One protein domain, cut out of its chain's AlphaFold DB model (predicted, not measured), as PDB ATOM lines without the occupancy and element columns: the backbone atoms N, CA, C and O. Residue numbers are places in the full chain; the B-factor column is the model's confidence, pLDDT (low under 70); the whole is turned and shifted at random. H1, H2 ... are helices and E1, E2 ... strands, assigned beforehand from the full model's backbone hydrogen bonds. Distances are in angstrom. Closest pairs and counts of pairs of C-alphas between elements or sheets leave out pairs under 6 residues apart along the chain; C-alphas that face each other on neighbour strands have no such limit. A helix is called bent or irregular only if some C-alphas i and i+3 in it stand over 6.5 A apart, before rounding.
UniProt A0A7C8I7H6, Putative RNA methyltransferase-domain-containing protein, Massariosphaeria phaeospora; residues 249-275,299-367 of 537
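This is residues 249 to 275 and 299 to 367 of the 537 residues of the protein "Putative RNA methyltransferase-domain-containing protein" of Massariosphaeria phaeospora (UniProt A0A7C8I7H6). A small sheet of five strands is curled like part of a barrel, nearly closed, with its edge strands E3 and E5 side by side. Short helices lie round it, H1 and H3 at opposite ends of the longest axis and H2 beside E3. The printed part has 96 residues, with three named helices and five named strands that follow along the chain as E1 H1 E2 E3 E4 H2 E5 H3; the sheet, E3 - E2 - E1 - E4 - E5, is antiparallel. The class is mixed, with under half of the residues in named elements. The whole is compact, with a radius of gyration of the C-alphas of 12.8 A and spans of 38 by 30 by 22 A.

E1, residues 259 to 264, is the hinge of a folded sheet, one sheet bent back on itself: E3, residues 311 to 314, and E2, residues 300 to 304, face E4, residues 322 to 327, and E5, residues 349 to 351. N 262 and O 323 of E1 and E4 are 2.8 A apart, within hydrogen-bond range, as are N 263 and O 304 of E1 and E2, N 301 and O 313 of the hairpin E2 and E3, and N 326 and O 350 of E4 and E5, each at 2.9 A. The closest C-alphas of E3 and E5, Val 313 and Ile 349, are 6.1 A apart. H1, residues 267 to 275, H2, residues 341 to 345, and H3, residues 359 to 362, only graze the sheet, H3 only just being on it. Every O i to N i+4 pair is within range in H2, 3 of 5 in H1; H3 is too short for one.

E1 begins at C-alpha 259 (-31.778, 2.891, 5.141) and is 15.5 A long; H1 is 13.0 A, E2 13.2 A and E4 16.4 A. H3 ends at C-alpha 362 (-32.960, -0.454, 14.496).

Residues 276 to 298 are not printed, and C-alphas 275 and 299 are 23.6 A apart across this cut. E4 to H2 is a long link. Residues 274 and 275 are under 70 in pLDDT.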
ATOM      1  N   HIS A 249     -35.539   9.938   7.213       93.88
ATOM      2  CA  HIS A 249     -35.597   9.564   5.797       93.88
ATOM      3  C   HIS A 249     -35.630  10.763   4.832       93.88
ATOM      4  O   HIS A 249     -35.621  10.577   3.615       93.88
ATOM      5  N   HIS A 250     -35.635  12.006   5.331       93.88
ATOM      6  CA  HIS A 250     -35.499  13.258   4.558       93.88
ATOM      7  C   HIS A 250     -34.033  13.647   4.393       93.88
ATOM      8  O   HIS A 250     -33.644  14.802   4.561       93.88
ATOM      9  N   MET A 251     -33.217  12.659   4.057       87.62
ATOM     10  CA  MET A 251     -31.774  12.813   4.031       87.62
ATOM     11  C   MET A 251     -31.321  13.849   3.009       87.62
ATOM     12  O   MET A 251     -31.877  13.971   1.907       87.62
ATOM     13  N   ARG A 252     -30.233  14.540   3.347       86.62
ATOM     14  CA  ARG A 252     -29.517  15.386   2.387       86.62
ATOM     15  C   ARG A 252     -28.722  14.532   1.399       86.62
ATOM     16  O   ARG A 252     -28.480  13.346   1.612       86.62
ATOM     17  N   ALA A 253     -28.309  15.147   0.293       83.81
ATOM     18  CA  ALA A 253     -27.569  14.455  -0.765       83.81
ATOM     19  C   ALA A 253     -26.200  13.920  -0.299       83.81
ATOM     20  O   ALA A 253     -25.715  12.930  -0.834       83.81
ATOM     21  N   ASP A 254     -25.588  14.565   0.694       85.44
ATOM     22  CA  ASP A 254     -24.285  14.237   1.277       85.44
ATOM     23  C   ASP A 254     -24.373  13.387   2.555       85.44
ATOM     24  O   ASP A 254     -23.353  12.940   3.082       85.44
ATOM     25  N   GLU A 255     -25.582  13.113   3.036       89.50
ATOM     26  CA  GLU A 255     -25.819  12.328   4.242       89.50
ATOM     27  C   GLU A 255     -25.897  10.834   3.919       89.50
ATOM     28  O   GLU A 255     -26.592  10.419   2.991       89.50
ATOM     29  N   TRP A 256     -25.194  10.000   4.684       90.19
ATOM     30  CA  TRP A 256     -25.276   8.549   4.549       90.19
ATOM     31  C   TRP A 256     -26.157   7.949   5.642       90.19
ATOM     32  O   TRP A 256     -26.058   8.318   6.807       90.19
ATOM     33  N   CYS A 257     -26.990   6.987   5.258       90.31
ATOM     34  CA  CYS A 257     -27.798   6.181   6.156       90.31
ATOM     35  C   CYS A 257     -27.894   4.785   5.559       90.31
ATOM     36  O   CYS A 257     -27.992   4.614   4.340       90.31
ATOM     37  N   ARG A 258     -27.907   3.792   6.444       91.50
ATOM     38  CA  ARG A 258     -28.102   2.387   6.092       91.50
ATOM     39  C   ARG A 258     -29.460   2.125   5.441       91.50
ATOM     40  O   ARG A 258     -29.601   1.154   4.703       91.50
ATOM     41  N   PHE A 259     -30.440   2.980   5.701       93.81
ATOM     42  CA  PHE A 259     -31.778   2.891   5.141       93.81
ATOM     43  C   PHE A 259     -32.043   4.077   4.229       93.81
ATOM     44  O   PHE A 259     -31.651   5.202   4.534       93.81
ATOM     45  N   ARG A 260     -32.730   3.836   3.115       94.50
ATOM     46  CA  ARG A 260     -33.225   4.891   2.229       94.50
ATOM     47  C   ARG A 260     -34.591   4.518   1.689       94.50
ATOM     48  O   ARG A 260     -34.871   3.356   1.424       94.50
ATOM     49  N   GLU A 261     -35.420   5.521   1.469       95.62
ATOM     50  CA  GLU A 261     -36.631   5.360   0.673       95.62
ATOM     51  C   GLU A 261     -36.276   5.444  -0.808       95.62
ATOM     52  O   GLU A 261     -35.414   6.235  -1.206       95.62
ATOM     53  N   GLY A 262     -36.965   4.679  -1.643       95.31
ATOM     54  CA  GLY A 262     -36.789   4.727  -3.081       95.31
ATOM     55  C   GLY A 262     -38.048   4.401  -3.865       95.31
ATOM     56  O   GLY A 262     -39.046   3.944  -3.316       95.31
ATOM     57  N   VAL A 263     -37.985   4.650  -5.168       96.19
ATOM     58  CA  VAL A 263     -39.044   4.323  -6.125       96.19
ATOM     59  C   VAL A 263     -38.494   3.405  -7.213       96.19
ATOM     60  O   VAL A 263     -37.403   3.637  -7.742       96.19
ATOM     61  N   ALA A 264     -39.220   2.331  -7.513       95.69
ATOM     62  CA  ALA A 264     -38.883   1.429  -8.605       95.69
ATOM     63  C   ALA A 264     -39.054   2.136  -9.956       95.69
ATOM     64  O   ALA A 264     -40.095   2.733 -10.222       95.69
ATOM     65  N   LEU A 265     -38.031   2.059 -10.803       94.44
ATOM     66  CA  LEU A 265     -37.987   2.742 -12.092       94.44
ATOM     67  C   LEU A 265     -38.428   1.831 -13.238       94.44
ATOM     68  O   LEU A 265     -38.175   0.620 -13.231       94.44
ATOM     69  N   ASP A 266     -39.000   2.429 -14.278       93.19
ATOM     70  CA  ASP A 266     -39.182   1.765 -15.561       93.19
ATOM     71  C   ASP A 266     -37.901   1.771 -16.423       93.19
ATOM     72  O   ASP A 266     -36.876   2.385 -16.118       93.19
ATOM     73  N   LYS A 267     -37.939   1.045 -17.548       88.19
ATOM     74  CA  LYS A 267     -36.781   0.911 -18.448       88.19
ATOM     75  C   LYS A 267     -36.347   2.233 -19.092       88.19
ATOM     76  O   LYS A 267     -35.170   2.372 -19.420       88.19
ATOM     77  N   SER A 268     -37.283   3.147 -19.335       88.69
ATOM     78  CA  SER A 268     -37.018   4.447 -19.955       88.69
ATOM     79  C   SER A 268     -36.375   5.417 -18.966       88.69
ATOM     80  O   SER A 268     -35.387   6.069 -19.301       88.69
ATOM     81  N   GLU A 269     -36.844   5.416 -17.720       88.62
ATOM     82  CA  GLU A 269     -36.271   6.194 -16.625       88.62
ATOM     83  C   GLU A 269     -34.832   5.757 -16.353       88.62
ATOM     84  O   GLU A 269     -33.933   6.592 -16.330       88.62
ATOM     85  N   VAL A 270     -34.567   4.449 -16.273       87.75
ATOM     86  CA  VAL A 270     -33.200   3.922 -16.102       87.75
ATOM     87  C   VAL A 270     -32.257   4.388 -17.220       87.75
ATOM     88  O   VAL A 270     -31.101   4.717 -16.951       87.75
ATOM     89  N   ALA A 271     -32.731   4.449 -18.468       86.38
ATOM     90  CA  ALA A 271     -31.914   4.902 -19.594       86.38
ATOM     91  C   ALA A 271     -31.510   6.383 -19.460       86.38
ATOM     92  O   ALA A 271     -30.356   6.726 -19.731       86.38
ATOM     93  N   SER A 272     -32.403   7.241 -18.958       86.50
ATOM     94  CA  SER A 272     -32.141   8.680 -18.787       86.50
ATOM     95  C   SER A 272     -30.979   8.994 -17.828       86.50
ATOM     96  O   SER A 272     -30.232   9.956 -18.041       86.50
ATOM     97  N   PHE A 273     -30.748   8.140 -16.824       81.00
ATOM     98  CA  PHE A 273     -29.599   8.266 -15.919       81.00
ATOM     99  C   PHE A 273     -28.270   7.982 -16.627       81.00
ATOM    100  O   PHE A 273     -27.258   8.609 -16.315       81.00
ATOM    101  N   SER A 274     -28.266   7.076 -17.609       69.38
ATOM    102  CA  SER A 274     -27.057   6.749 -18.373       69.38
ATOM    103  C   SER A 274     -26.677   7.829 -19.391       69.38
ATOM    104  O   SER A 274     -25.494   8.078 -19.603       69.38
ATOM    105  N   GLU A 275     -27.663   8.531 -19.957       62.47
ATOM    106  CA  GLU A 275     -27.445   9.619 -20.924       62.47
ATOM    107  C   GLU A 275     -26.966  10.921 -20.259       62.47
ATOM    108  O   GLU A 275     -26.242  11.704 -20.871       62.47
ATOM    109  N   GLU A 299     -33.713 -12.139 -11.051       87.69
ATOM    110  CA  GLU A 299     -34.358 -10.944 -11.574       87.69
ATOM    111  C   GLU A 299     -34.142  -9.793 -10.583       87.69
ATOM    112  O   GLU A 299     -34.122 -10.004  -9.368       87.69
ATOM    113  N   PHE A 300     -33.921  -8.589 -11.104       90.81
ATOM    114  CA  PHE A 300     -33.632  -7.400 -10.309       90.81
ATOM    115  C   PHE A 300     -34.398  -6.200 -10.864       90.81
ATOM    116  O   PHE A 300     -34.726  -6.161 -12.053       90.81
ATOM    117  N   THR A 301     -34.630  -5.211 -10.006       94.44
ATOM    118  CA  THR A 301     -35.259  -3.932 -10.358       94.44
ATOM    119  C   THR A 301     -34.318  -2.785 -10.020       94.44
ATOM    120  O   THR A 301     -33.589  -2.850  -9.028       94.44
ATOM    121  N   TYR A 302     -34.310  -1.740 -10.849       95.31
ATOM    122  CA  TYR A 302     -33.606  -0.503 -10.526       95.31
ATOM    123  C   TYR A 302     -34.494   0.391  -9.669       95.31
ATOM    124  O   TYR A 302     -35.652   0.622 -10.009       95.31
ATOM    125  N   VAL A 303     -33.941   0.900  -8.574       95.44
ATOM    126  CA  VAL A 303     -34.649   1.763  -7.627       95.44
ATOM    127  C   VAL A 303     -33.881   3.068  -7.478       95.44
ATOM    128  O   VAL A 303     -32.680   3.066  -7.205       95.44
ATOM    129  N   TYR A 304     -34.561   4.198  -7.642       95.31
ATOM    130  CA  TYR A 304     -33.987   5.499  -7.324       95.31
ATOM    131  C   TYR A 304     -34.225   5.818  -5.849       95.31
ATOM    132  O   TYR A 304     -35.370   5.945  -5.428       95.31
ATOM    133  N   CYS A 305     -33.148   5.938  -5.067       93.94
ATOM    134  CA  CYS A 305     -33.197   6.166  -3.616       93.94
ATOM    135  C   CYS A 305     -32.437   7.433  -3.167       93.94
ATOM    136  O   CYS A 305     -31.946   7.521  -2.043       93.94
ATOM    137  N   GLY A 306     -32.302   8.420  -4.060       91.31
ATOM    138  CA  GLY A 306     -31.610   9.682  -3.763       91.31
ATOM    139  C   GLY A 306     -30.078   9.595  -3.799       91.31
ATOM    140  O   GLY A 306     -29.404  10.519  -3.352       91.31
ATOM    141  N   LEU A 307     -29.529   8.495  -4.322       91.75
ATOM    142  CA  LEU A 307     -28.121   8.386  -4.709       91.75
ATOM    143  C   LEU A 307     -27.910   8.948  -6.130       91.75
ATOM    144  O   LEU A 307     -28.879   9.044  -6.887       91.75
ATOM    145  N   PRO A 308     -26.663   9.268  -6.539       90.94
ATOM    146  CA  PRO A 308     -26.381   9.806  -7.876       90.94
ATOM    147  C   PRO A 308     -26.864   8.920  -9.035       90.94
ATOM    148  O   PRO A 308     -27.175   9.423 -10.111       90.94
ATOM    149  N   PHE A 309     -26.939   7.605  -8.809       93.38
ATOM    150  CA  PHE A 309     -27.434   6.623  -9.770       93.38
ATOM    151  C   PHE A 309     -28.456   5.683  -9.106       93.38
ATOM    152  O   PHE A 309     -28.434   5.524  -7.882       93.38
ATOM    153  N   PRO A 310     -29.347   5.035  -9.879       94.44
ATOM    154  CA  PRO A 310     -30.262   4.029  -9.350       94.44
ATOM    155  C   PRO A 310     -29.527   2.776  -8.857       94.44
ATOM    156  O   PRO A 310     -28.570   2.313  -9.480       94.44
ATOM    157  N   VAL A 311     -30.019   2.185  -7.770       94.44
ATOM    158  CA  VAL A 311     -29.476   0.953  -7.183       94.44
ATOM    159  C   VAL A 311     -30.164  -0.293  -7.732       94.44
ATOM    160  O   VAL A 311     -31.317  -0.229  -8.158       94.44
ATOM    161  N   LYS A 312     -29.482  -1.443  -7.689       94.44
ATOM    162  CA  LYS A 312     -30.077  -2.744  -8.029       94.44
ATOM    163  C   LYS A 312     -30.642  -3.406  -6.785       94.44
ATOM    164  O   LYS A 312     -29.935  -3.622  -5.808       94.44
ATOM    165  N   VAL A 313     -31.908  -3.782  -6.864       92.50
ATOM    166  CA  VAL A 313     -32.634  -4.444  -5.784       92.50
ATOM    167  C   VAL A 313     -33.088  -5.827  -6.258       92.50
ATOM    168  O   VAL A 313     -33.518  -5.957  -7.409       92.50
ATOM    169  N   PRO A 314     -32.985  -6.877  -5.421       90.75
ATOM    170  CA  PRO A 314     -33.437  -8.214  -5.793       90.75
ATOM    171  C   PRO A 314     -34.960  -8.276  -5.988       90.75
ATOM    172  O   PRO A 314     -35.727  -7.719  -5.204       90.75
ATOM    173  N   GLY A 315     -35.394  -9.019  -7.008       89.50
ATOM    174  CA  GLY A 315     -36.803  -9.223  -7.348       89.50
ATOM    175  C   GLY A 315     -37.357  -8.208  -8.352       89.50
ATOM    176  O   GLY A 315     -36.776  -7.148  -8.595       89.50
ATOM    177  N   LEU A 316     -38.499  -8.553  -8.952       90.94
ATOM    178  CA  LEU A 316     -39.262  -7.664  -9.828       90.94
ATOM    179  C   LEU A 316     -40.256  -6.840  -9.008       90.94
ATOM    180  O   LEU A 316     -41.052  -7.400  -8.254       90.94
ATOM    181  N   LYS A 317     -40.203  -5.521  -9.176       93.00
ATOM    182  CA  LYS A 317     -41.088  -4.546  -8.535       93.00
ATOM    183  C   LYS A 317     -41.834  -3.752  -9.602       93.00
ATOM    184  O   LYS A 317     -41.354  -3.634 -10.734       93.00
ATOM    185  N   GLN A 318     -43.027  -3.267  -9.277       92.50
ATOM    186  CA  GLN A 318     -43.810  -2.490 -10.237       92.50
ATOM    187  C   GLN A 318     -43.185  -1.100 -10.392       92.50
ATOM    188  O   GLN A 318     -42.836  -0.489  -9.385       92.50
ATOM    189  N   PRO A 319     -43.034  -0.562 -11.613       92.94
ATOM    190  CA  PRO A 319     -42.597   0.820 -11.773       92.94
ATOM    191  C   PRO A 319     -43.501   1.788 -11.001       92.94
ATOM    192  O   PRO A 319     -44.724   1.643 -11.018       92.94
ATOM    193  N   GLY A 320     -42.900   2.750 -10.305       92.44
ATOM    194  CA  GLY A 320     -43.585   3.671  -9.396       92.44
ATOM    195  C   GLY A 320     -43.818   3.129  -7.979       92.44
ATOM    196  O   GLY A 320     -44.250   3.884  -7.111       92.44
ATOM    197  N   GLU A 321     -43.522   1.855  -7.702       93.81
ATOM    198  CA  GLU A 321     -43.637   1.277  -6.357       93.81
ATOM    199  C   GLU A 321     -42.619   1.927  -5.407       93.81
ATOM    200  O   GLU A 321     -41.409   1.886  -5.652       93.81
ATOM    201  N   ARG A 322     -43.114   2.534  -4.320       94.56
ATOM    202  CA  ARG A 322     -42.287   3.079  -3.234       94.56
ATOM    203  C   ARG A 322     -41.823   1.942  -2.324       94.56
ATOM    204  O   ARG A 322     -42.633   1.122  -1.899       94.56
ATOM    205  N   LEU A 323     -40.531   1.912  -2.020       93.75
ATOM    206  CA  LEU A 323     -39.874   0.853  -1.261       93.75
ATOM    207  C   LEU A 323     -38.846   1.441  -0.299       93.75
ATOM    208  O   LEU A 323     -38.110   2.357  -0.657       93.75
ATOM    209  N   SER A 324     -38.723   0.837   0.874       94.31
ATOM    210  CA  SER A 324     -37.591   1.061   1.769       94.31
ATOM    211  C   SER A 324     -36.467   0.091   1.400       94.31
ATOM    212  O   SER A 324     -36.687  -1.116   1.262       94.31
ATOM    213  N   VAL A 325     -35.255   0.603   1.215       94.06
ATOM    214  CA  VAL A 325     -34.056  -0.189   0.926       94.06
ATOM    215  C   VAL A 325     -33.099  -0.145   2.111       94.06
ATOM    216  O   VAL A 325     -32.925   0.898   2.741       94.06
ATOM    217  N   ARG A 326     -32.467  -1.284   2.399       94.50
ATOM    218  CA  ARG A 326     -31.459  -1.451   3.448       94.50
ATOM    219  C   ARG A 326     -30.131  -1.860   2.819       94.50
ATOM    220  O   ARG A 326     -30.050  -2.915   2.190       94.50
ATOM    221  N   PHE A 327     -29.087  -1.067   3.028       92.94
ATOM    222  CA  PHE A 327     -27.718  -1.431   2.670       92.94
ATOM    223  C   PHE A 327     -27.164  -2.441   3.685       92.94
ATOM    224  O   PHE A 327     -27.348  -2.299   4.900       92.94
ATOM    225  N   THR A 328     -26.488  -3.485   3.201       91.69
ATOM    226  CA  THR A 328     -25.881  -4.487   4.094       91.69
ATOM    227  C   THR A 328     -24.778  -3.860   4.941       91.69
ATOM    228  O   THR A 328     -24.749  -4.074   6.157       91.69
ATOM    229  N   ASN A 329     -23.942  -3.015   4.333       89.88
ATOM    230  CA  ASN A 329     -22.951  -2.207   5.032       89.88
ATOM    231  C   ASN A 329     -23.591  -0.936   5.621       89.88
ATOM    232  O   ASN A 329     -24.300  -0.213   4.923       89.88
ATOM    233  N   ALA A 330     -23.346  -0.689   6.909       87.06
ATOM    234  CA  ALA A 330     -23.820   0.506   7.598       87.06
ATOM    235  C   ALA A 330     -22.959   1.737   7.276       87.06
ATOM    236  O   ALA A 330     -23.497   2.839   7.183       87.06
ATOM    237  N   ASP A 331     -21.655   1.548   7.056       90.31
ATOM    238  CA  ASP A 331     -20.723   2.637   6.778       90.31
ATOM    239  C   ASP A 331     -20.785   3.079   5.307       90.31
ATOM    240  O   ASP A 331     -21.004   2.248   4.414       90.31
ATOM    241  N   PRO A 332     -20.573   4.379   5.026       90.75
ATOM    242  CA  PRO A 332     -20.535   4.875   3.661       90.75
ATOM    243  C   PRO A 332     -19.379   4.248   2.870       90.75
ATOM    244  O   PRO A 332     -18.286   4.045   3.412       90.75
ATOM    245  N   PRO A 333     -19.556   4.002   1.560       91.25
ATOM    246  CA  PRO A 333     -18.450   3.627   0.694       91.25
ATOM    247  C   PRO A 333     -17.351   4.708   0.696       91.25
ATOM    248  O   PRO A 333     -17.669   5.894   0.812       91.25
ATOM    249  N   PRO A 334     -16.068   4.356   0.481       89.75
ATOM    250  CA  PRO A 334     -14.954   5.314   0.546       89.75
ATOM    251  C   PRO A 334     -15.063   6.522  -0.399       89.75
ATOM    252  O   PRO A 334     -14.459   7.561  -0.147       89.75
ATOM    253  N   SER A 335     -15.801   6.382  -1.501       90.38
ATOM    254  CA  SER A 335     -16.039   7.414  -2.517       90.38
ATOM    255  C   SER A 335     -17.270   8.289  -2.245       90.38
ATOM    256  O   SER A 335     -17.556   9.201  -3.023       90.38
ATOM    257  N   TRP A 336     -18.001   8.055  -1.148       89.44
ATOM    258  CA  TRP A 336     -19.148   8.872  -0.742       89.44
ATOM    259  C   TRP A 336     -18.740  10.345  -0.519       89.44
ATOM    260  O   TRP A 336     -17.698  10.594   0.093       89.44
ATOM    261  N   PRO A 337     -19.522  11.343  -0.986       88.75
ATOM    262  CA  PRO A 337     -20.828  11.244  -1.657       88.75
ATOM    263  C   PRO A 337     -20.788  11.094  -3.187       88.75
ATOM    264  O   PRO A 337     -21.828  10.981  -3.832       88.75
ATOM    265  N   ASN A 338     -19.604  11.063  -3.797       89.50
ATOM    266  CA  ASN A 338     -19.425  11.093  -5.250       89.50
ATOM    267  C   ASN A 338     -19.290   9.681  -5.846       89.50
ATOM    268  O   ASN A 338     -18.305   9.372  -6.517       89.50
ATOM    269  N   LEU A 339     -20.278   8.820  -5.585       90.19
ATOM    270  CA  LEU A 339     -20.277   7.438  -6.071       90.19
ATOM    271  C   LEU A 339     -20.407   7.380  -7.599       90.19
ATOM    272  O   LEU A 339     -21.279   8.021  -8.190       90.19
ATOM    273  N   SER A 340     -19.584   6.556  -8.243       91.62
ATOM    274  CA  SER A 340     -19.744   6.211  -9.655       91.62
ATOM    275  C   SER A 340     -20.884   5.208  -9.866       91.62
ATOM    276  O   SER A 340     -21.252   4.455  -8.965       91.62
ATOM    277  N   GLN A 341     -21.410   5.130 -11.092       89.94
ATOM    278  CA  GLN A 341     -22.464   4.170 -11.433       89.94
ATOM    279  C   GLN A 341     -22.061   2.719 -11.116       89.94
ATOM    280  O   GLN A 341     -22.864   1.950 -10.596       89.94
ATOM    281  N   ALA A 342     -20.805   2.347 -11.385       89.75
ATOM    282  CA  ALA A 342     -20.310   1.001 -11.113       89.75
ATOM    283  C   ALA A 342     -20.260   0.688  -9.609       89.75
ATOM    284  O   ALA A 342     -20.491  -0.452  -9.220       89.75
ATOM    285  N   GLU A 343     -19.968   1.675  -8.762       91.69
ATOM    286  CA  GLU A 343     -19.985   1.493  -7.307       91.69
ATOM    287  C   GLU A 343     -21.416   1.322  -6.796       91.69
ATOM    288  O   GLU A 343     -21.681   0.377  -6.060       91.69
ATOM    289  N   VAL A 344     -22.351   2.163  -7.256       90.75
ATOM    290  CA  VAL A 344     -23.772   2.084  -6.876       90.75
ATOM    291  C   VAL A 344     -24.395   0.746  -7.289       90.75
ATOM    292  O   VAL A 344     -25.126   0.135  -6.513       90.75
ATOM    293  N   GLU A 345     -24.083   0.251  -8.489       89.81
ATOM    294  CA  GLU A 345     -24.599  -1.031  -8.985       89.81
ATOM    295  C   GLU A 345     -24.087  -2.254  -8.210       89.81
ATOM    296  O   GLU A 345     -24.699  -3.321  -8.311       89.81
ATOM    297  N   ASN A 346     -22.973  -2.115  -7.487       91.06
ATOM    298  CA  ASN A 346     -22.368  -3.176  -6.683       91.06
ATOM    299  C   ASN A 346     -22.719  -3.069  -5.192       91.06
ATOM    300  O   ASN A 346     -22.266  -3.907  -4.414       91.06
ATOM    301  N   LEU A 347     -23.507  -2.068  -4.783       92.50
ATOM    302  CA  LEU A 347     -24.011  -1.996  -3.415       92.50
ATOM    303  C   LEU A 347     -24.920  -3.193  -3.136       92.50
ATOM    304  O   LEU A 347     -25.863  -3.478  -3.875       92.50
ATOM    305  N   GLU A 348     -24.639  -3.884  -2.040       91.44
ATOM    306  CA  GLU A 348     -25.457  -4.988  -1.563       91.44
ATOM    307  C   GLU A 348     -26.663  -4.450  -0.787       91.44
ATOM    308  O   GLU A 348     -26.521  -3.735   0.211       91.44
ATOM    309  N   ILE A 349     -27.862  -4.781  -1.270       91.62
ATOM    310  CA  ILE A 349     -29.117  -4.187  -0.806       91.62
ATOM    311  C   ILE A 349     -30.172  -5.262  -0.573       91.62
ATOM    312  O   ILE A 349     -30.305  -6.220  -1.339       91.62
ATOM    313  N   ILE A 350     -30.959  -5.047   0.476       91.25
ATOM    314  CA  ILE A 350     -32.132  -5.830   0.847       91.25
ATOM    315  C   ILE A 350     -33.360  -4.912   0.762       91.25
ATOM    316  O   ILE A 350     -33.285  -3.730   1.105       91.25
ATOM    317  N   VAL A 351     -34.490  -5.439   0.282       90.38
ATOM    318  CA  VAL A 351     -35.786  -4.748   0.391       90.38
ATOM    319  C   VAL A 351     -36.239  -4.847   1.837       90.38
ATOM    320  O   VAL A 351     -36.322  -5.948   2.367       90.38
ATOM    321  N   ALA A 352     -36.523  -3.715   2.470       85.25
ATOM    322  CA  ALA A 352     -36.898  -3.666   3.875       85.25
ATOM    323  C   ALA A 352     -38.411  -3.902   4.075       85.25
ATOM    324  O   ALA A 352     -39.129  -3.030   4.563       85.25
ATOM    325  N   ASP A 353     -38.930  -5.052   3.636       80.06
ATOM    326  CA  ASP A 353     -40.350  -5.417   3.757       80.06
ATOM    327  C   ASP A 353     -40.660  -6.202   5.043       80.06
ATOM    328  O   ASP A 353     -41.695  -5.971   5.686       80.06
ATOM    329  N   GLU A 354     -39.748  -7.076   5.464       76.00
ATOM    330  CA  GLU A 354     -39.824  -7.861   6.695       76.00
ATOM    331  C   GLU A 354     -39.568  -7.011   7.944       76.00
ATOM    332  O   GLU A 354     -38.717  -6.124   7.935       76.00
ATOM    333  N   LEU A 355     -40.257  -7.316   9.048       71.94
ATOM    334  CA  LEU A 355     -40.214  -6.519  10.281       71.94
ATOM    335  C   LEU A 355     -38.787  -6.264  10.793       71.94
ATOM    336  O   LEU A 355     -38.496  -5.145  11.191       71.94
ATOM    337  N   ASP A 356     -37.907  -7.266  10.751       73.56
ATOM    338  CA  ASP A 356     -36.523  -7.148  11.239       73.56
ATOM    339  C   ASP A 356     -35.589  -6.424  10.251       73.56
ATOM    340  O   ASP A 356     -34.504  -5.976  10.615       73.56
ATOM    341  N   SER A 357     -36.009  -6.286   8.992       77.00
ATOM    342  CA  SER A 357     -35.249  -5.590   7.951       77.00
ATOM    343  C   SER A 357     -35.571  -4.097   7.868       77.00
ATOM    344  O   SER A 357     -34.849  -3.360   7.197       77.00
ATOM    345  N   ARG A 358     -36.628  -3.651   8.556       84.12
ATOM    346  CA  ARG A 358     -37.123  -2.275   8.538       84.12
ATOM    347  C   ARG A 358     -36.295  -1.318   9.408       84.12
ATOM    348  O   ARG A 358     -35.680  -1.760  10.378       84.12
ATOM    349  N   PRO A 359     -36.309  -0.008   9.112       85.12
ATOM    350  CA  PRO A 359     -35.620   1.005   9.918       85.12
ATOM    351  C   PRO A 359     -36.035   0.994  11.401       85.12
ATOM    352  O   PRO A 359     -35.197   1.147  12.291       85.12
ATOM    353  N   GLU A 360     -37.313   0.745  11.689       85.44
ATOM    354  CA  GLU A 360     -37.881   0.701  13.039       85.44
ATOM    355  C   GLU A 360     -37.287  -0.435  13.889       85.44
ATOM    356  O   GLU A 360     -37.203  -0.317  15.117       85.44
ATOM    357  N   ALA A 361     -36.808  -1.512  13.247       83.44
ATOM    358  CA  ALA A 361     -36.105  -2.599  13.924       83.44
ATOM    359  C   ALA A 361     -34.790  -2.130  14.559       83.44
ATOM    360  O   ALA A 361     -34.385  -2.655  15.595       83.44
ATOM    361  N   GLU A 362     -34.157  -1.113  13.969       85.44
ATOM    362  CA  GLU A 362     -32.960  -0.454  14.496       85.44
ATOM    363  C   GLU A 362     -33.296   0.822  15.282       85.44
ATOM    364  O   GLU A 362     -32.391   1.501  15.744       85.44
ATOM    365  N   GLY A 363     -34.578   1.146  15.484       87.06
ATOM    366  CA  GLY A 363     -35.003   2.300  16.280       87.06
ATOM    367  C   GLY A 363     -35.114   3.614  15.525       87.06
ATOM    368  O   GLY A 363     -35.251   4.663  16.153       87.06
ATOM    369  N   TRP A 364     -35.059   3.579  14.195       90.19
ATOM    370  CA  TRP A 364     -35.291   4.765  13.385       90.19
ATOM    371  C   TRP A 364     -36.764   5.158  13.395       90.19
ATOM    372  O   TRP A 364     -37.645   4.320  13.213       90.19
ATOM    373  N   TYR A 365     -37.030   6.453  13.550       92.75
ATOM    374  CA  TYR A 365     -38.310   7.009  13.136       92.75
ATOM    375  C   TYR A 365     -38.295   7.196  11.615       92.75
ATOM    376  O   TYR A 365     -37.423   7.886  11.090       92.75
ATOM    377  N   TRP A 366     -39.245   6.578  10.913       94.19
ATOM    378  CA  TRP A 366     -39.248   6.515   9.447       94.19
ATOM    379  C   TRP A 366     -40.464   7.192   8.804       94.19
ATOM    380  O   TRP A 366     -40.904   6.829   7.717       94.19
ATOM    381  N   GLY A 367     -41.005   8.202   9.487       95.38
ATOM    382  CA  GLY A 367     -42.197   8.920   9.045       95.38
ATOM    383  C   GLY A 367     -43.496   8.266   9.493       95.38
ATOM    384  O   GLY A 367     -43.513   7.394  10.360       95.38
TER     385      GLY A 367